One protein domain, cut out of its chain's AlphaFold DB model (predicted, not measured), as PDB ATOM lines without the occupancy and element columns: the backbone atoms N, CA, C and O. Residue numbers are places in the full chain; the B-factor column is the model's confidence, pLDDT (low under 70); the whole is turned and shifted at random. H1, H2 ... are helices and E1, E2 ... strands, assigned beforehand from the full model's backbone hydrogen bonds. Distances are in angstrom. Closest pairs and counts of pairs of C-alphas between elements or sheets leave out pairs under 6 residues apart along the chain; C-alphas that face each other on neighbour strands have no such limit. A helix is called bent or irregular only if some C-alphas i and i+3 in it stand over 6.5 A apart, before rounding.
ATOM      1  N   LEU A 496      65.927-116.656  61.388       85.69
ATOM      2  CA  LEU A 496      64.803-117.541  61.726       85.69
ATOM      3  C   LEU A 496      64.276-117.305  63.153       85.69
ATOM      4  O   LEU A 496      63.211-117.780  63.530       85.69
ATOM      5  N   SER A 497      65.063-116.631  63.992       86.31
ATOM      6  CA  SER A 497      64.714-116.285  65.370       86.31
ATOM      7  C   SER A 497      65.642-115.164  65.853       86.31
ATOM      8  O   SER A 497      66.797-115.161  65.425       86.31
ATOM      9  N   PRO A 498      65.210-114.246  66.735       85.25
ATOM     10  CA  PRO A 498      63.867-114.136  67.295       85.25
ATOM     11  C   PRO A 498      62.884-113.442  66.340       85.25
ATOM     12  O   PRO A 498      63.270-112.591  65.536       85.25
ATOM     13  N   VAL A 499      61.598-113.778  66.473       86.44
ATOM     14  CA  VAL A 499      60.523-113.146  65.689       86.44
ATOM     15  C   VAL A 499      60.008-111.865  66.363       86.44
ATOM     16  O   VAL A 499      59.757-110.865  65.691       86.44
ATOM     17  N   ARG A 500      59.957-111.828  67.707       91.12
ATOM     18  CA  ARG A 500      59.776-110.571  68.453       91.12
ATOM     19  C   ARG A 500      61.047-109.716  68.433       91.12
ATOM     20  O   ARG A 500      62.159-110.238  68.460       91.12
ATOM     21  N   ARG A 501      60.870-108.393  68.424       93.81
ATOM     22  CA  ARG A 501      61.933-107.371  68.438       93.81
ATOM     23  C   ARG A 501      62.070-106.666  69.792       93.81
ATOM     24  O   ARG A 501      62.822-105.706  69.884       93.81
ATOM     25  N   VAL A 502      61.351-107.091  70.834       96.69
ATOM     26  CA  VAL A 502      61.340-106.411  72.144       96.69
ATOM     27  C   VAL A 502      61.571-107.397  73.288       96.69
ATOM     28  O   VAL A 502      60.937-108.458  73.347       96.69
ATOM     29  N   PHE A 503      62.480-107.029  74.190       97.38
ATOM     30  CA  PHE A 503      62.998-107.862  75.275       97.38
ATOM     31  C   PHE A 503      63.168-107.067  76.573       97.38
ATOM     32  O   PHE A 503      63.284-105.840  76.556       97.38
ATOM     33  N   LEU A 504      63.209-107.775  77.702       96.75
ATOM     34  CA  LEU A 504      63.516-107.194  79.013       96.75
ATOM     35  C   LEU A 504      65.029-107.156  79.300       96.75
ATOM     36  O   LEU A 504      65.785-107.948  78.739       96.75
ATOM     37  N   PRO A 505      65.499-106.312  80.240       94.25
ATOM     38  CA  PRO A 505      66.904-106.296  80.631       94.25
ATOM     39  C   PRO A 505      67.284-107.635  81.275       94.25
ATOM     40  O   PRO A 505      66.585-108.111  82.174       94.25
ATOM     41  N   ASN A 506      68.422-108.206  80.870       88.44
ATOM     42  CA  ASN A 506      68.884-109.565  81.211       88.44
ATOM     43  C   ASN A 506      68.072-110.723  80.584       88.44
ATOM     44  O   ASN A 506      68.326-111.882  80.919       88.44
ATOM     45  N   GLU A 507      67.120-110.461  79.683       92.81
ATOM     46  CA  GLU A 507      66.477-111.514  78.889       92.81
ATOM     47  C   GLU A 507      67.415-111.958  77.744       92.81
ATOM     48  O   GLU A 507      67.893-111.105  76.996       92.81
ATOM     49  N   PRO A 508      67.724-113.261  77.593       93.31
ATOM     50  CA  PRO A 508      68.644-113.726  76.558       93.31
ATOM     51  C   PRO A 508      67.993-113.691  75.170       93.31
ATOM     52  O   PRO A 508      67.026-114.402  74.891       93.31
ATOM     53  N   VAL A 509      68.567-112.896  74.271       95.19
ATOM     54  CA  VAL A 509      68.121-112.757  72.881       95.19
ATOM     55  C   VAL A 509      68.826-113.813  72.033       95.19
ATOM     56  O   VAL A 509      69.987-113.665  71.650       95.19
ATOM     57  N   ARG A 510      68.129-114.923  71.767       95.38
ATOM     58  CA  ARG A 510      68.665-116.050  70.990       95.38
ATOM     59  C   ARG A 510      68.427-115.853  69.493       95.38
ATOM     60  O   ARG A 510      67.324-116.095  69.005       95.38
ATOM     61  N   VAL A 511      69.472-115.468  68.767       94.06
ATOM     62  CA  VAL A 511      69.435-115.296  67.309       94.06
ATOM     63  C   VAL A 511      69.763-116.616  66.608       94.06
ATOM     64  O   VAL A 511      70.685-117.326  67.010       94.06
ATOM     65  N   VAL A 512      69.011-116.965  65.563       94.19
ATOM     66  CA  VAL A 512      69.185-118.186  64.754       94.19
ATOM     67  C   VAL A 512      69.137-117.826  63.272       94.19
ATOM     68  O   VAL A 512      68.246-117.096  62.850       94.19
ATOM     69  N   LEU A 513      70.065-118.361  62.479       92.00
ATOM     70  CA  LEU A 513      70.202-118.088  61.042       92.00
ATOM     71  C   LEU A 513      69.845-119.317  60.190       92.00
ATOM     72  O   LEU A 513      69.897-120.443  60.686       92.00
ATOM     73  N   ASN A 514      69.544-119.146  58.896       92.00
ATOM     74  CA  ASN A 514      69.390-120.272  57.955       92.00
ATOM     75  C   ASN A 514      70.722-121.020  57.733       92.00
ATOM     76  O   ASN A 514      70.777-122.250  57.859       92.00
ATOM     77  N   ARG A 515      71.816-120.286  57.506       91.06
ATOM     78  CA  ARG A 515      73.189-120.803  57.353       91.06
ATOM     79  C   ARG A 515      74.163-120.111  58.318       91.06
ATOM     80  O   ARG A 515      73.849-119.024  58.795       91.06
ATOM     81  N   PRO A 516      75.331-120.711  58.630       91.38
ATOM     82  CA  PRO A 516      76.368-120.010  59.377       91.38
ATOM     83  C   PRO A 516      76.830-118.752  58.634       91.38
ATOM     84  O   PRO A 516      77.044-118.802  57.420       91.38
ATOM     85  N   ALA A 517      77.009-117.655  59.363       93.19
ATOM     86  CA  ALA A 517      77.562-116.403  58.852       93.19
ATOM     87  C   ALA A 517      78.381-115.691  59.935       93.19
ATOM     88  O   ALA A 517      78.238-115.989  61.122       93.19
ATOM     89  N   GLU A 518      79.240-114.769  59.508       95.12
ATOM     90  CA  GLU A 518      79.880-113.785  60.382       95.12
ATOM     91  C   GLU A 518      78.863-112.693  60.726       95.12
ATOM     92  O   GLU A 518      78.179-112.183  59.833       95.12
ATOM     93  N   THR A 519      78.719-112.373  62.014       95.62
ATOM     94  CA  THR A 519      77.689-111.435  62.487       95.62
ATOM     95  C   THR A 519      78.194-110.468  63.548       95.62
ATOM     96  O   THR A 519      79.206-110.708  64.212       95.62
ATOM     97  N   PHE A 520      77.464-109.370  63.696       95.62
ATOM     98  CA  PHE A 520      77.811-108.205  64.486       95.62
ATOM     99  C   PHE A 520      76.612-107.758  65.328       95.62
ATOM    100  O   PHE A 520      75.459-107.919  64.920       95.62
ATOM    101  N   LEU A 521      76.892-107.152  66.477       95.69
ATOM    102  CA  LEU A 521      75.928-106.429  67.302       95.69
ATOM    103  C   LEU A 521      76.419-104.989  67.431       95.69
ATOM    104  O   LEU A 521      77.533-104.763  67.891       95.69
ATOM    105  N   ASP A 522      75.635-104.026  66.952       93.94
ATOM    106  CA  ASP A 522      75.977-102.591  66.947       93.94
ATOM    107  C   ASP A 522      77.305-102.247  66.232       93.94
ATOM    108  O   ASP A 522      77.879-101.172  66.409       93.94
ATOM    109  N   GLY A 523      77.778-103.160  65.374       91.94
ATOM    110  CA  GLY A 523      79.061-103.089  64.669       91.94
ATOM    111  C   GLY A 523      80.216-103.837  65.349       91.94
ATOM    112  O   GLY A 523      81.270-103.986  64.735       91.94
ATOM    113  N   GLU A 524      80.037-104.355  66.568       93.94
ATOM    114  CA  GLU A 524      81.019-105.215  67.238       93.94
ATOM    115  C   GLU A 524      80.857-106.682  66.806       93.94
ATOM    116  O   GLU A 524      79.748-107.209  66.745       93.94
ATOM    117  N   LEU A 525      81.968-107.351  66.484       93.75
ATOM    118  CA  LEU A 525      81.982-108.717  65.950       93.75
ATOM    119  C   LEU A 525      81.574-109.754  67.012       93.75
ATOM    120  O   LEU A 525      82.297-109.975  67.983       93.75
ATOM    121  N   LEU A 526      80.466-110.462  66.770       94.00
ATOM    122  CA  LEU A 526      80.020-111.615  67.566       94.00
ATOM    123  C   LEU A 526      80.732-112.918  67.167       94.00
ATOM    124  O   LEU A 526      80.806-113.860  67.956       94.00
ATOM    125  N   GLY A 527      81.233-112.979  65.930       92.06
ATOM    126  CA  GLY A 527      81.899-114.140  65.341       92.06
ATOM    127  C   GLY A 527      81.033-114.896  64.329       92.06
ATOM    128  O   GLY A 527      79.969-114.431  63.910       92.06
ATOM    129  N   THR A 528      81.515-116.073  63.922       93.88
ATOM    130  CA  THR A 528      80.921-116.880  62.844       93.88
ATOM    131  C   THR A 528      80.137-118.066  63.397       93.88
ATOM    132  O   THR A 528      80.706-118.945  64.045       93.88
ATOM    133  N   GLY A 529      78.837-118.138  63.109       93.12
ATOM    134  CA  GLY A 529      77.955-119.157  63.679       93.12
ATOM    135  C   GLY A 529      76.562-119.187  63.053       93.12
ATOM    136  O   GLY A 529      76.213-118.335  62.242       93.12
ATOM    137  N   LYS A 530      75.765-120.203  63.414       93.81
ATOM    138  CA  LYS A 530      74.339-120.328  63.031       93.81
ATOM    139  C   LYS A 530      73.379-119.940  64.169       93.81
ATOM    140  O   LYS A 530      72.197-119.718  63.923       93.81
ATOM    141  N   VAL A 531      73.873-119.883  65.407       95.12
ATOM    142  CA  VAL A 531      73.103-119.555  66.616       95.12
ATOM    143  C   VAL A 531      73.963-118.683  67.523       95.12
ATOM    144  O   VAL A 531      75.123-119.018  67.753       95.12
ATOM    145  N   PHE A 532      73.378-117.615  68.059       94.88
ATOM    146  CA  PHE A 532      74.006-116.689  69.002       94.88
ATOM    147  C   PHE A 532      73.059-116.468  70.190       94.88
ATOM    148  O   PHE A 532      71.845-116.413  70.002       94.88
ATOM    149  N   GLU A 533      73.587-116.338  71.407       95.56
ATOM    150  CA  GLU A 533      72.815-115.909  72.580       95.56
ATOM    151  C   GLU A 533      73.377-114.574  73.067       95.56
ATOM    152  O   GLU A 533      74.526-114.499  73.498       95.56
ATOM    153  N   LEU A 534      72.574-113.518  72.957       94.56
ATOM    154  CA  LEU A 534      72.980-112.146  73.236       94.56
ATOM    155  C   LEU A 534      72.328-111.660  74.529       94.56
ATOM    156  O   LEU A 534      71.186-112.009  74.830       94.56
ATOM    157  N   ARG A 535      73.037-110.820  75.284       95.31
ATOM    158  CA  ARG A 535      72.505-110.139  76.474       95.31
ATOM    159  C   ARG A 535      72.954-108.673  76.458       95.31
ATOM    160  O   ARG A 535      73.895-108.340  77.174       95.31
ATOM    161  N   PRO A 536      72.356-107.827  75.597       92.94
ATOM    162  CA  PRO A 536      72.689-106.409  75.546       92.94
ATOM    163  C   PRO A 536      72.219-105.681  76.813       92.94
ATOM    164  O   PRO A 536      71.342-106.162  77.540       92.94
ATOM    165  N   ASP A 537      72.784-104.496  77.036       93.50
ATOM    166  CA  ASP A 537      72.269-103.519  77.998       93.50
ATOM    167  C   ASP A 537      70.918-102.927  77.536       93.50
ATOM    168  O   ASP A 537      70.340-103.338  76.535       93.50
ATOM    169  N   VAL A 538      70.370-101.966  78.285       93.69
ATOM    170  CA  VAL A 538      69.114-101.288  77.925       93.69
ATOM    171  C   VAL A 538      69.341-100.320  76.760       93.69
ATOM    172  O   VAL A 538      70.036 -99.314  76.919       93.69
ATOM    173  N   GLY A 539      68.704-100.578  75.618       94.19
ATOM    174  CA  GLY A 539      68.875 -99.779  74.408       94.19
ATOM    175  C   GLY A 539      68.129-100.304  73.180       94.19
ATOM    176  O   GLY A 539      67.348-101.257  73.240       94.19
ATOM    177  N   THR A 540      68.387 -99.642  72.053       94.75
ATOM    178  CA  THR A 540      68.113-100.147  70.702       94.75
ATOM    179  C   THR A 540      69.402-100.753  70.170       94.75
ATOM    180  O   THR A 540      70.444-100.106  70.252       94.75
ATOM    181  N   HIS A 541      69.306-101.950  69.603       96.50
ATOM    182  CA  HIS A 541      70.431-102.740  69.127       96.50
ATOM    183  C   HIS A 541      70.194-103.221  67.698       96.50
ATOM    184  O   HIS A 541      69.083-103.613  67.335       96.50
ATOM    185  N   VAL A 542      71.248-103.221  66.889       95.94
ATOM    186  CA  VAL A 542      71.228-103.678  65.500       95.94
ATOM    187  C   VAL A 542      72.070-104.942  65.384       95.94
ATOM    188  O   VAL A 542      73.296-104.897  65.484       95.94
ATOM    189  N   PHE A 543      71.411-106.075  65.147       95.69
ATOM    190  CA  PHE A 543      72.086-107.306  64.752       95.69
ATOM    191  C   PHE A 543      72.263-107.315  63.234       95.69
ATOM    192  O   PHE A 543      71.284-107.151  62.504       95.69
ATOM    193  N   SER A 544      73.481-107.542  62.746       93.75
ATOM    194  CA  SER A 544      73.765-107.586  61.307       93.75
ATOM    195  C   SER A 544      74.755-108.683  60.915       93.75
ATOM    196  O   SER A 544      75.492-109.211  61.745       93.75
ATOM    197  N   GLY A 545      74.766-109.058  59.637       91.25
ATOM    198  CA  GLY A 545      75.701-110.025  59.059       91.25
ATOM    199  C   GLY A 545      75.404-110.260  57.580       91.25
ATOM    200  O   GLY A 545      74.237-110.298  57.199       91.25
ATOM    201  N   GLU A 546      76.449-110.399  56.758       87.06
ATOM    202  CA  GLU A 546      76.386-110.381  55.280       87.06
ATOM    203  C   GLU A 546      75.349-109.376  54.727       87.06
ATOM    204  O   GLU A 546      75.616-108.177  54.738       87.06
ATOM    205  N   ASP A 547      74.177-109.851  54.289       84.50
ATOM    206  CA  ASP A 547      73.116-109.049  53.656       84.50
ATOM    207  C   ASP A 547      71.887-108.798  54.562       84.50
ATOM    208  O   ASP A 547      70.863-108.293  54.099       84.50
ATOM    209  N   VAL A 548      71.949-109.161  55.849       89.19
ATOM    210  CA  VAL A 548      70.855-108.974  56.821       89.19
ATOM    211  C   VAL A 548      71.234-107.964  57.891       89.19
ATOM    212  O   VAL A 548      72.320-108.007  58.466       89.19
ATOM    213  N   SER A 549      70.275-107.105  58.224       90.56
ATOM    214  CA  SER A 549      70.285-106.263  59.415       90.56
ATOM    215  C   SER A 549      68.886-106.261  60.030       90.56
ATOM    216  O   SER A 549      67.900-106.162  59.296       90.56
ATOM    217  N   PHE A 550      68.774-106.380  61.354       90.75
ATOM    218  CA  PHE A 550      67.521-106.122  62.062       90.75
ATOM    219  C   PHE A 550      67.739-105.365  63.371       90.75
ATOM    220  O   PHE A 550      68.664-105.635  64.136       90.75
ATOM    221  N   GLU A 551      66.831-104.428  63.625       94.06
ATOM    222  CA  GLU A 551      66.750-103.655  64.858       94.06
ATOM    223  C   GLU A 551      65.896-104.402  65.894       94.06
ATOM    224  O   GLU A 551      64.857-104.984  65.561       94.06
ATOM    225  N   PHE A 552      66.337-104.401  67.150       95.88
ATOM    226  CA  PHE A 552      65.586-104.898  68.299       95.88
ATOM    227  C   PHE A 552      65.889-104.063  69.550       95.88
ATOM    228  O   PHE A 552      66.886-103.348  69.612       95.88
ATOM    229  N   HIS A 553      65.025-104.138  70.559       97.00
ATOM    230  CA  HIS A 553      65.074-103.268  71.730       97.00
ATOM    231  C   HIS A 553      65.092-104.075  73.028       97.00
ATOM    232  O   HIS A 553      64.287-104.990  73.216       97.00
ATOM    233  N   VAL A 554      65.966-103.679  73.947       97.00
ATOM    234  CA  VAL A 554      66.009-104.156  75.333       97.00
ATOM    235  C   VAL A 554      65.519-103.006  76.209       97.00
ATOM    236  O   VAL A 554      66.195-101.987  76.330       97.00
ATOM    237  N   LEU A 555      64.320-103.125  76.781       95.81
ATOM    238  CA  LEU A 555      63.606-102.007  77.414       95.81
ATOM    239  C   LEU A 555      63.046-102.381  78.796       95.81
ATOM    240  O   LEU A 555      62.677-103.538  79.013       95.81
ATOM    241  N   PRO A 556      62.911-101.425  79.738       94.19
ATOM    242  CA  PRO A 556      62.165-101.648  80.976       94.19
ATOM    243  C   PRO A 556      60.698-102.021  80.681       94.19
ATOM    244  O   PRO A 556      60.178-101.629  79.636       94.19
ATOM    245  N   PRO A 557      59.983-102.738  81.571       95.25
ATOM    246  CA  PRO A 557      58.722-103.397  81.208       95.25
ATOM    247  C   PRO A 557      57.615-102.472  80.685       95.25
ATOM    248  O   PRO A 557      56.814-102.896  79.856       95.25
ATOM    249  N   ARG A 558      57.562-101.212  81.137       92.75
ATOM    250  CA  ARG A 558      56.588-100.222  80.653       92.75
ATOM    251  C   ARG A 558      56.863 -99.850  79.197       92.75
ATOM    252  O   ARG A 558      55.989 -99.982  78.343       92.75
ATOM    253  N   GLU A 559      58.082 -99.411  78.914       94.31
ATOM    254  CA  GLU A 559      58.533 -99.021  77.580       94.31
ATOM    255  C   GLU A 559      58.542-100.234  76.638       94.31
ATOM    256  O   GLU A 559      58.188-100.105  75.470       94.31
ATOM    257  N   ALA A 560      58.840-101.428  77.157       96.38
ATOM    258  CA  ALA A 560      58.741-102.685  76.429       96.38
ATOM    259  C   ALA A 560      57.297-102.994  75.989       96.38
ATOM    260  O   ALA A 560      57.090-103.326  74.824       96.38
ATOM    261  N   VAL A 561      56.284-102.831  76.858       96.50
ATOM    262  CA  VAL A 561      54.866-103.003  76.470       96.50
ATOM    263  C   VAL A 561      54.454-101.996  75.390       96.50
ATOM    264  O   VAL A 561      53.836-102.394  74.405       96.50
ATOM    265  N   ILE A 562      54.813-100.713  75.527       94.19
ATOM    266  CA  ILE A 562      54.463 -99.673  74.538       94.19
ATOM    267  C   ILE A 562      55.106 -99.983  73.179       94.19
ATOM    268  O   ILE A 562      54.422-100.011  72.153       94.19
ATOM    269  N   THR A 563      56.407-100.274  73.165       95.69
ATOM    270  CA  THR A 563      57.154-100.577  71.939       95.69
ATOM    271  C   THR A 563      56.681-101.883  71.299       95.69
ATOM    272  O   THR A 563      56.476-101.921  70.091       95.69
ATOM    273  N   ALA A 564      56.413-102.938  72.075       96.25
ATOM    274  CA  ALA A 564      55.904-104.202  71.537       96.25
ATOM    275  C   ALA A 564      54.464-104.088  71.002       96.25
ATOM    276  O   ALA A 564      54.142-104.692  69.979       96.25
ATOM    277  N   TYR A 565      53.606-103.279  71.632       96.12
ATOM    278  CA  TYR A 565      52.277-102.971  71.097       96.12
ATOM    279  C   TYR A 565      52.381-102.284  69.726       96.12
ATOM    280  O   TYR A 565      51.726-102.704  68.773       96.12
ATOM    281  N   ASN A 566      53.259-101.285  69.600       94.81
ATOM    282  CA  ASN A 566      53.424-100.515  68.368       94.81
ATOM    283  C   ASN A 566      54.150-101.284  67.247       94.81
ATOM    284  O   ASN A 566      53.760-101.157  66.091       94.81
ATOM    285  N   LEU A 567      55.174-102.088  67.562       94.56
ATOM    286  CA  LEU A 567      55.964-102.832  66.564       94.56
ATOM    287  C   LEU A 567      55.356-104.176  66.145       94.56
ATOM    288  O   LEU A 567      55.711-104.689  65.087       94.56
ATOM    289  N   HIS A 568      54.484-104.769  66.965       94.81
ATOM    290  CA  HIS A 568      53.951-106.111  66.713       94.81
ATOM    291  C   HIS A 568      52.429-106.150  66.689       94.81
ATOM    292  O   HIS A 568      51.844-106.591  65.701       94.81
ATOM    293  N   PHE A 569      51.770-105.665  67.745       96.50
ATOM    294  CA  PHE A 569      50.315-105.776  67.823       96.50
ATOM    295  C   PHE A 569      49.612-104.910  66.775       96.50
ATOM    296  O   PHE A 569      48.741-105.418  66.077       96.50
ATOM    297  N   LEU A 570      49.989-103.638  66.607       95.75
ATOM    298  CA  LEU A 570      49.334-102.768  65.622       95.75
ATOM    299  C   LEU A 570      49.497-103.272  64.165       95.75
ATOM    300  O   LEU A 570      48.462-103.449  63.518       95.75
ATOM    301  N   PRO A 571      50.698-103.647  63.671       95.00
ATOM    302  CA  PRO A 571      50.850-104.246  62.340       95.00
ATOM    303  C   PRO A 571      50.056-105.547  62.139       95.00
ATOM    304  O   PRO A 571      49.455-105.745  61.085       95.00
ATOM    305  N   TYR A 572      49.982-106.415  63.153       95.31
ATOM    306  CA  TYR A 572      49.146-107.623  63.113       95.31
ATOM    307  C   TYR A 572      47.642-107.294  63.042       95.31
ATOM    308  O   TYR A 572      46.869-107.922  62.318       95.31
ATOM    309  N   VAL A 573      47.194-106.272  63.771       95.62
ATOM    310  CA  VAL A 573      45.800-105.811  63.731       95.62
ATOM    311  C   VAL A 573      45.459-105.207  62.361       95.62
ATOM    312  O   VAL A 573      44.361-105.436  61.842       95.62
ATOM    313  N   GLU A 574      46.411-104.518  61.732       93.88
ATOM    314  CA  GLU A 574      46.299-103.996  60.367       93.88
ATOM    315  C   GLU A 574      46.274-105.103  59.307       93.88
ATOM    316  O   GLU A 574      45.417-105.048  58.420       93.88
ATOM    317  N   SER A 575      47.116-106.142  59.418       94.25
ATOM    318  CA  SER A 575      47.120-107.280  58.480       94.25
ATOM    319  C   SER A 575      45.802-108.063  58.513       94.25
ATOM    320  O   SER A 575      45.287-108.481  57.476       94.25
ATOM    321  N   LEU A 576      45.153-108.137  59.681       93.94
ATOM    322  CA  LEU A 576      43.785-108.639  59.829       93.94
ATOM    323  C   LEU A 576      42.703-107.709  59.246       93.94
ATOM    324  O   LEU A 576      41.511-108.009  59.375       93.94
ATOM    325  N   GLY A 577      43.054-106.583  58.623       92.44
ATOM    326  CA  GLY A 577      42.110-105.622  58.050       92.44
ATOM    327  C   GLY A 577      41.323-104.836  59.104       92.44
ATOM    328  O   GLY A 577      40.169-104.464  58.871       92.44
ATOM    329  N   VAL A 578      41.899-104.615  60.289       92.69
ATOM    330  CA  VAL A 578      41.337-103.741  61.324       92.69
ATOM    331  C   VAL A 578      42.188-102.468  61.388       92.69
ATOM    332  O   VAL A 578      43.283-102.512  61.928       92.69
ATOM    333  N   PRO A 579      41.718-101.310  60.884       87.69
ATOM    334  CA  PRO A 579      42.520-100.093  60.945       87.69
ATOM    335  C   PRO A 579      42.683 -99.642  62.399       87.69
ATOM    336  O   PRO A 579      41.698 -99.504  63.131       87.69
ATOM    337  N   THR A 580      43.933 -99.437  62.788       85.62
ATOM    338  CA  THR A 580      44.431 -99.077  64.124       85.62
ATOM    339  C   THR A 580      44.302 -97.584  64.404       85.62
ATOM    340  O   THR A 580      43.903 -97.194  65.504       85.62
ATOM    341  N   GLU A 581      44.565 -96.755  63.389       77.81
ATOM    342  CA  GLU A 581      44.472 -95.298  63.451       77.81
ATOM    343  C   GLU A 581      43.194 -94.818  64.156       77.81
ATOM    344  O   GLU A 581      42.066 -95.161  63.784       77.81
ATOM    345  N   ARG A 582      43.377 -93.941  65.153       66.81
ATOM    346  CA  ARG A 582      42.295 -93.247  65.878       66.81
ATOM    347  C   ARG A 582      41.295 -94.192  66.564       66.81
ATOM    348  O   ARG A 582      40.146 -93.804  66.808       66.81
ATOM    349  N   ARG A 583      41.713 -95.417  66.896       72.75
ATOM    350  CA  ARG A 583      40.968 -96.335  67.764       72.75
ATOM    351  C   ARG A 583      41.616 -96.431  69.132       72.75
ATOM    352  O   ARG A 583      42.822 -96.600  69.255       72.75
ATOM    353  N   THR A 584      40.788 -96.400  70.168       79.88
ATOM    354  CA  THR A 584      41.228 -96.807  71.506       79.88
ATOM    355  C   THR A 584      41.550 -98.313  71.529       79.88
ATOM    356  O   THR A 584      40.914 -99.077  70.793       79.88
ATOM    357  N   PRO A 585      42.456 -98.792  72.404       85.44
ATOM    358  CA  PRO A 585      42.773-100.220  72.521       85.44
ATOM    359  C   PRO A 585      41.526-101.109  72.697       85.44
ATOM    360  O   PRO A 585      41.381-102.133  72.036       85.44
ATOM    361  N   PHE A 586      40.530-100.667  73.474       79.94
ATOM    362  CA  PHE A 586      39.268-101.401  73.639       79.94
ATOM    363  C   PHE A 586      38.309-101.333  72.426       79.94
ATOM    364  O   PHE A 586      37.435-102.195  72.289       79.94
ATOM    365  N   GLU A 587      38.452-100.366  71.511       73.75
ATOM    366  CA  GLU A 587      37.790-100.411  70.193       73.75
ATOM    367  C   GLU A 587      38.469-101.416  69.251       73.75
ATOM    368  O   GLU A 587      37.770-102.079  68.478       73.75
ATOM    369  N   ILE A 588      39.794-101.568  69.344       88.94
ATOM    370  CA  ILE A 588      40.567-102.592  68.624       88.94
ATOM    371  C   ILE A 588      40.148-103.995  69.099       88.94
ATOM    372  O   ILE A 588      39.677-104.791  68.286       88.94
ATOM    373  N   VAL A 589      40.147-104.254  70.413       86.94
ATOM    374  CA  VAL A 589      39.631-105.503  71.022       86.94
ATOM    375  C   VAL A 589      38.222-105.841  70.541       86.94
ATOM    376  O   VAL A 589      37.945-106.973  70.141       86.94
ATOM    377  N   ARG A 590      37.311-104.859  70.527       86.31
ATOM    378  CA  ARG A 590      35.922-105.070  70.086       86.31
ATOM    379  C   ARG A 590      35.813-105.409  68.596       86.31
ATOM    380  O   ARG A 590      34.847-106.062  68.205       86.31
ATOM    381  N   ALA A 591      36.752-104.965  67.765       88.94
ATOM    382  CA  ALA A 591      36.804-105.332  66.353       88.94
ATOM    383  C   ALA A 591      37.376-106.746  66.156       88.94
ATOM    384  O   ALA A 591      36.791-107.536  65.419       88.94
ATOM    385  N   LEU A 592      38.453-107.088  66.863       92.88
ATOM    386  CA  LEU A 592      39.129-108.386  66.764       92.88
ATOM    387  C   LEU A 592      38.290-109.530  67.352       92.88
ATOM    388  O   LEU A 592      38.163-110.579  66.727       92.88
ATOM    389  N   ARG A 593      37.582-109.305  68.466       92.38
ATOM    390  CA  ARG A 593      36.636-110.288  69.027       92.38
ATOM    391  C   ARG A 593      35.504-110.655  68.054       92.38
ATOM    392  O   ARG A 593      34.986-111.762  68.108       92.38
ATOM    393  N   ARG A 594      35.131-109.762  67.124       89.88
ATOM    394  CA  ARG A 594      34.161-110.065  66.044       89.88
ATOM    395  C   ARG A 594      34.758-110.888  64.899       89.88
ATOM    396  O   ARG A 594      33.998-111.443  64.118       89.88
ATOM    397  N   LYS A 595      36.088-110.951  64.798       91.38
ATOM    398  CA  LYS A 595      36.840-111.826  63.886       91.38
ATOM    399  C   LYS A 595      37.177-113.187  64.518       91.38
ATOM    400  O   LYS A 595      37.857-113.980  63.886       91.38
ATOM    401  N   GLY A 596      36.690-113.466  65.732       93.75
ATOM    402  CA  GLY A 596      36.858-114.757  66.414       93.75
ATOM    403  C   GLY A 596      38.128-114.899  67.261       93.75
ATOM    404  O   GLY A 596      38.347-115.969  67.813       93.75
ATOM    405  N   LEU A 597      38.942-113.844  67.390       93.81
ATOM    406  CA  LEU A 597      40.173-113.876  68.187       93.81
ATOM    407  C   LEU A 597      39.898-114.014  69.695       93.81
ATOM    408  O   LEU A 597      38.868-113.545  70.194       93.81
ATOM    409  N   ASP A 598      40.861-114.607  70.408       93.06
ATOM    410  CA  ASP A 598      40.767-114.948  71.830       93.06
ATOM    411  C   ASP A 598      40.378-113.745  72.702       93.06
ATOM    412  O   ASP A 598      41.096-112.750  72.821       93.06
ATOM    413  N   GLY A 599      39.199-113.842  73.320       90.19
ATOM    414  CA  GLY A 599      38.618-112.761  74.107       90.19
ATOM    415  C   GLY A 599      39.521-112.293  75.256       90.19
ATOM    416  O   GLY A 599      39.758-111.084  75.329       90.19
ATOM    417  N   PRO A 600      40.012-113.199  76.123       93.94
ATOM    418  CA  PRO A 600      40.913-112.868  77.222       93.94
ATOM    419  C   PRO A 600      42.239-112.243  76.776       93.94
ATOM    420  O   PRO A 600      42.548-111.151  77.243       93.94
ATOM    421  N   ALA A 601      42.987-112.856  75.848       93.94
ATOM    422  CA  ALA A 601      44.285-112.321  75.418       93.94
ATOM    423  C   ALA A 601      44.166-110.904  74.829       93.94
ATOM    424  O   ALA A 601      44.971-110.029  75.145       93.94
ATOM    425  N   LEU A 602      43.107-110.633  74.056       93.00
ATOM    426  CA  LEU A 602      42.797-109.282  73.585       93.00
ATOM    427  C   LEU A 602      42.573-108.279  74.734       93.00
ATOM    428  O   LEU A 602      43.038-107.142  74.655       93.00
ATOM    429  N   GLU A 603      41.850-108.671  75.787       87.38
ATOM    430  CA  GLU A 603      41.628-107.810  76.957       87.38
ATOM    431  C   GLU A 603      42.915-107.588  77.763       87.38
ATOM    432  O   GLU A 603      43.165-106.443  78.139       87.38
ATOM    433  N   THR A 604      43.765-108.606  77.938       92.62
ATOM    434  CA  THR A 604      45.107-108.477  78.538       92.62
ATOM    435  C   THR A 604      45.982-107.495  77.752       92.62
ATOM    436  O   THR A 604      46.479-106.529  78.332       92.62
ATOM    437  N   VAL A 605      46.115-107.660  76.429       96.00
ATOM    438  CA  VAL A 605      46.924-106.769  75.571       96.00
ATOM    439  C   VAL A 605      46.459-105.313  75.682       96.00
ATOM    440  O   VAL A 605      47.268-104.414  75.918       96.00
ATOM    441  N   ALA A 606      45.151-105.060  75.574       89.69
ATOM    442  CA  ALA A 606      44.621-103.702  75.679       89.69
ATOM    443  C   ALA A 606      44.721-103.119  77.095       89.69
ATOM    444  O   ALA A 606      45.001-101.930  77.234       89.69
ATOM    445  N   LEU A 607      44.510-103.921  78.144       87.25
ATOM    446  CA  LEU A 607      44.623-103.475  79.532       87.25
ATOM    447  C   LEU A 607      46.064-103.094  79.878       87.25
ATOM    448  O   LEU A 607      46.290-102.017  80.424       87.25
ATOM    449  N   LEU A 608      47.032-103.946  79.539       90.31
ATOM    450  CA  LEU A 608      48.441-103.724  79.849       90.31
ATOM    451  C   LEU A 608      49.028-102.564  79.037       90.31
ATOM    452  O   LEU A 608      49.736-101.739  79.611       90.31
ATOM    453  N   PHE A 609      48.658-102.406  77.760       91.25
ATOM    454  CA  PHE A 609      49.027-101.208  77.002       91.25
ATOM    455  C   PHE A 609      48.397 -99.933  77.587       91.25
ATOM    456  O   PHE A 609      49.096 -98.943  77.779       91.25
ATOM    457  N   VAL A 610      47.110 -99.950  77.967       81.69
ATOM    458  CA  VAL A 610      46.460 -98.803  78.637       81.69
ATOM    459  C   VAL A 610      47.113 -98.480  79.988       81.69
ATOM    460  O   VAL A 610      47.166 -97.311  80.375       81.69
ATOM    461  N   LEU A 611      47.628 -99.484  80.705       76.81
ATOM    462  CA  LEU A 611      48.389 -99.291  81.940       76.81
ATOM    463  C   LEU A 611      49.811 -98.766  81.696       76.81
ATOM    464  O   LEU A 611      50.307 -98.025  82.537       76.81
ATOM    465  N   ALA A 612      50.448 -99.099  80.572       83.62
ATOM    466  CA  ALA A 612      51.767 -98.583  80.221       83.62
ATOM    467  C   ALA A 612      51.699 -97.145  79.673       83.62
ATOM    468  O   ALA A 612      52.371 -96.245  80.180       83.62
ATOM    469  N   ASP A 613      50.869 -96.916  78.653       77.25
ATOM    470  CA  ASP A 613      50.787 -95.652  77.912       77.25
ATOM    471  C   ASP A 613      49.981 -94.593  78.688       77.25
ATOM    472  O   ASP A 613      50.414 -93.450  78.831       77.25
ATOM    473  N   TYR A 614      48.845 -94.981  79.290       60.16
ATOM    474  CA  TYR A 614      47.903 -94.048  79.931       60.16
ATOM    475  C   TYR A 614      47.829 -94.137  81.461       60.16
ATOM    476  O   TYR A 614      46.960 -93.482  82.052       60.16
ATOM    477  N   ALA A 615      48.693 -94.886  82.146       52.38
ATOM    478  CA  ALA A 615      48.790 -94.823  83.604       52.38
ATOM    479  C   ALA A 615      50.235 -94.626  84.072       52.38
ATOM    480  O   ALA A 615      51.159 -95.285  83.617       52.38
ATOM    481  N   GLU A 616      50.421 -93.758  85.067       54.47
ATOM    482  CA  GLU A 616      51.704 -93.548  85.757       54.47
ATOM    483  C   GLU A 616      52.011 -94.699  86.743       54.47
ATOM    484  O   GLU A 616      52.520 -94.483  87.842       54.47
ATOM    485  N   ARG A 617      51.629 -95.938  86.400       58.88
ATOM    486  CA  ARG A 617      51.910 -97.128  87.207       58.88
ATOM    487  C   ARG A 617      53.159 -97.822  86.660       58.88
ATOM    488  O   ARG A 617      53.212 -98.070  85.457       58.88
ATOM    489  N   PRO A 618      54.142 -98.172  87.506       71.31
ATOM    490  CA  PRO A 618      55.244 -99.011  87.063       71.31
ATOM    491  C   PRO A 618      54.698-100.390  86.680       71.31
ATOM    492  O   PRO A 618      53.944-100.992  87.447       71.31
ATOM    493  N   LEU A 619      55.084-100.889  85.505       87.62
ATOM    494  CA  LEU A 619      54.891-102.291  85.153       87.62
ATOM    495  C   LEU A 619      56.110-103.097  85.604       87.62
ATOM    496  O   LEU A 619      57.253-102.695  85.397       87.62
ATOM    497  N   GLU A 620      55.851-104.248  86.210       93.06
ATOM    498  CA  GLU A 620      56.876-105.238  86.545       93.06
ATOM    499  C   GLU A 620      57.126-106.205  85.382       93.06
ATOM    500  O   GLU A 620      56.258-106.409  84.534       93.06
ATOM    501  N   ASN A 621      58.266-106.903  85.409       94.69
ATOM    502  CA  ASN A 621      58.652-107.915  84.415       94.69
ATOM    503  C   ASN A 621      57.561-108.973  84.151       94.69
ATOM    504  O   ASN A 621      57.470-109.485  83.038       94.69
ATOM    505  N   HIS A 622      56.737-109.309  85.152       94.88
ATOM    506  CA  HIS A 622      55.655-110.283  84.990       94.88
ATOM    507  C   HIS A 622      54.522-109.775  84.079       94.88
ATOM    508  O   HIS A 622      53.972-110.565  83.321       94.88
ATOM    509  N   HIS A 623      54.245-108.466  84.068       95.00
ATOM    510  CA  HIS A 623      53.242-107.861  83.187       95.00
ATOM    511  C   HIS A 623      53.694-107.897  81.720       95.00
ATOM    512  O   HIS A 623      52.896-108.189  80.841       95.00
ATOM    513  N   PHE A 624      54.977-107.638  81.431       96.44
ATOM    514  CA  PHE A 624      55.475-107.750  80.053       96.44
ATOM    515  C   PHE A 624      55.468-109.204  79.557       96.44
ATOM    516  O   PHE A 624      55.185-109.435  78.387       96.44
ATOM    517  N   ARG A 625      55.700-110.189  80.439       96.00
ATOM    518  CA  ARG A 625      55.504-111.607  80.094       96.00
ATOM    519  C   ARG A 625      54.041-111.904  79.780       96.00
ATOM    520  O   ARG A 625      53.773-112.346  78.678       96.00
ATOM    521  N   GLU A 626      53.104-111.538  80.657       96.75
ATOM    522  CA  GLU A 626      51.661-111.710  80.403       96.75
ATOM    523  C   GLU A 626      51.215-111.039  79.085       96.75
ATOM    524  O   GLU A 626      50.392-111.575  78.345       96.75
ATOM    525  N   PHE A 627      51.802-109.884  78.754       97.25
ATOM    526  CA  PHE A 627      51.596-109.201  77.480       97.25
ATOM    527  C   PHE A 627      52.132-110.009  76.286       97.25
ATOM    528  O   PHE A 627      51.404-110.190  75.313       97.25
ATOM    529  N   VAL A 628      53.368-110.519  76.350       96.75
ATOM    530  CA  VAL A 628      53.963-111.360  75.293       96.75
ATOM    531  C   VAL A 628      53.216-112.688  75.149       96.75
ATOM    532  O   VAL A 628      52.845-113.029  74.030       96.75
ATOM    533  N   ASP A 629      52.886-113.370  76.249       96.50
ATOM    534  CA  ASP A 629      52.076-114.596  76.273       96.50
ATOM    535  C   ASP A 629      50.710-114.371  75.590       96.50
ATOM    536  O   ASP A 629      50.193-115.233  74.875       96.50
ATOM    537  N   ALA A 630      50.112-113.189  75.781       97.00
ATOM    538  CA  ALA A 630      48.865-112.804  75.128       97.00
ATOM    539  C   ALA A 630      49.042-112.465  73.634       97.00
ATOM    540  O   ALA A 630      48.153-112.781  72.845       97.00
ATOM    541  N   LEU A 631      50.174-111.884  73.215       96.69
ATOM    542  CA  LEU A 631      50.507-111.715  71.792       96.69
ATOM    543  C   LEU A 631      50.752-113.073  71.103       96.69
ATOM    544  O   LEU A 631      50.236-113.305  70.007       96.69
ATOM    545  N   GLU A 632      51.466-113.994  71.756       94.38
ATOM    546  CA  GLU A 632      51.699-115.365  71.279       94.38
ATOM    547  C   GLU A 632      50.380-116.139  71.134       94.38
ATOM    548  O   GLU A 632      50.111-116.697  70.072       94.38
ATOM    549  N   ARG A 633      49.482-116.070  72.127       94.81
ATOM    550  CA  ARG A 633      48.125-116.657  72.058       94.81
ATOM    551  C   ARG A 633      47.231-116.100  70.950       94.81
ATOM    552  O   ARG A 633      46.224-116.724  70.618       94.81
ATOM    553  N   LEU A 634      47.552-114.927  70.413       94.81
ATOM    554  CA  LEU A 634      46.854-114.333  69.274       94.81
ATOM    555  C   LEU A 634      47.547-114.664  67.938       94.81
ATOM    556  O   LEU A 634      46.994-114.362  66.886       94.81
ATOM    557  N   GLY A 635      48.727-115.292  67.945       93.44
ATOM    558  CA  GLY A 635      49.510-115.551  66.735       93.44
ATOM    559  C   GLY A 635      50.173-114.294  66.160       93.44
ATOM    560  O   GLY A 635      50.467-114.249  64.970       93.44
TER     561      GLY A 635
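What this domain is: This is residues 496 to 635 of the 642 residues of an uncharacterized protein of Thermococcus gammatolerans (strain DSM 15229 / JCM 11827 / EJ3) (UniProt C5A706). Two lobes lie end to end: a strongly twisted sheet whose long hairpin of E1 and E2 bends sharply and folds back on itself, and a cluster of four helices in which H3 packs on the other three. The lobes meet at H1, which grazes the sheet, and H2 lies at the far end of the helical lobe. The printed part has 140 residues, with four named strands followed by four named helices; the sheet runs E2 - E1 - E3 - E4, antiparallel throughout, and the class is mixed, helices and strands. The whole is compact, with a radius of gyration of the C-alphas of 16.5 A and spans of 47 by 32 by 23 A.

How they stand to each other: Begin at residues 496 to 508, which hold no named element; there residues 502 to 503 pair, parallel, with residues 553 to 554 of E4, residues 548 to 554. E1, residues 509 to 521, bends by 150 degrees at residue 518, and E2, residues 524 to 534, bends by 136 degrees at residue 530. In their hairpin find N 511 and O 532 at 2.8 A. E1 and E3, residues 539 to 545, are antiparallel neighbours, with N 520 and O 544 within hydrogen-bond range at 2.8 A. E3 and E4 form a hairpin, with N 541 and O 552 at 2.8 A. H1, residues 557 to 575, only grazes the sheet, with its residues 559 to 567. H2, residues 585 to 595, and H3, residues 599 to 613, form a helical hairpin at a shallow tilt of 18 degrees; their closest C-alphas, those of Pro 585 and Ala 606, are 5.1 A apart. H3 touches H1 at a steep tilt of 50 degrees, with residues 558 to 565 of H1 alone; the C-alphas of Arg 558 and Ala 612 come closest, at 5.1 A. H4, residues 621 to 633, touches H1 at a shallow tilt of 12 degrees, the same way, closest at the C-alphas of Pro 557 and Asn 621, 5.5 A. H3 and H4 form a helical hairpin at a steep tilt of 40 degrees, closest at the C-alphas of Ala 601 and Ala 630, 4.6 A. Helix packing is part aligned, part crossed. Every O i to N i+4 pair is within hydrogen-bond range in H3 and H4, against 13 of 15 in H1 and 5 of 7 in H2.

Where its parts are: Find C-alpha 509 at (68.121, -112.757, 72.881), where E1 begins. E3 and E4 each measure 19.7 A. From C-alpha 557 at (58.722, -103.397, 81.208) H1 runs 25.8 A, with a kink of 27 degrees near residue 564; it is only just irregular, with C-alphas 567 and 570 6.7 A apart. H3 measures 21.3 A, and H4 runs 18.4 A to C-alpha 633 at (48.125, -116.657, 72.058).

The domain as a whole: The C-alphas of Gly 527 and Arg 594 are the two farthest apart, 47.9 A. The printed part has no cut, and no link is long. Look for pLDDT under 70 at residue 582 and residues 614 to 617; the mean of the printed part is 90.8.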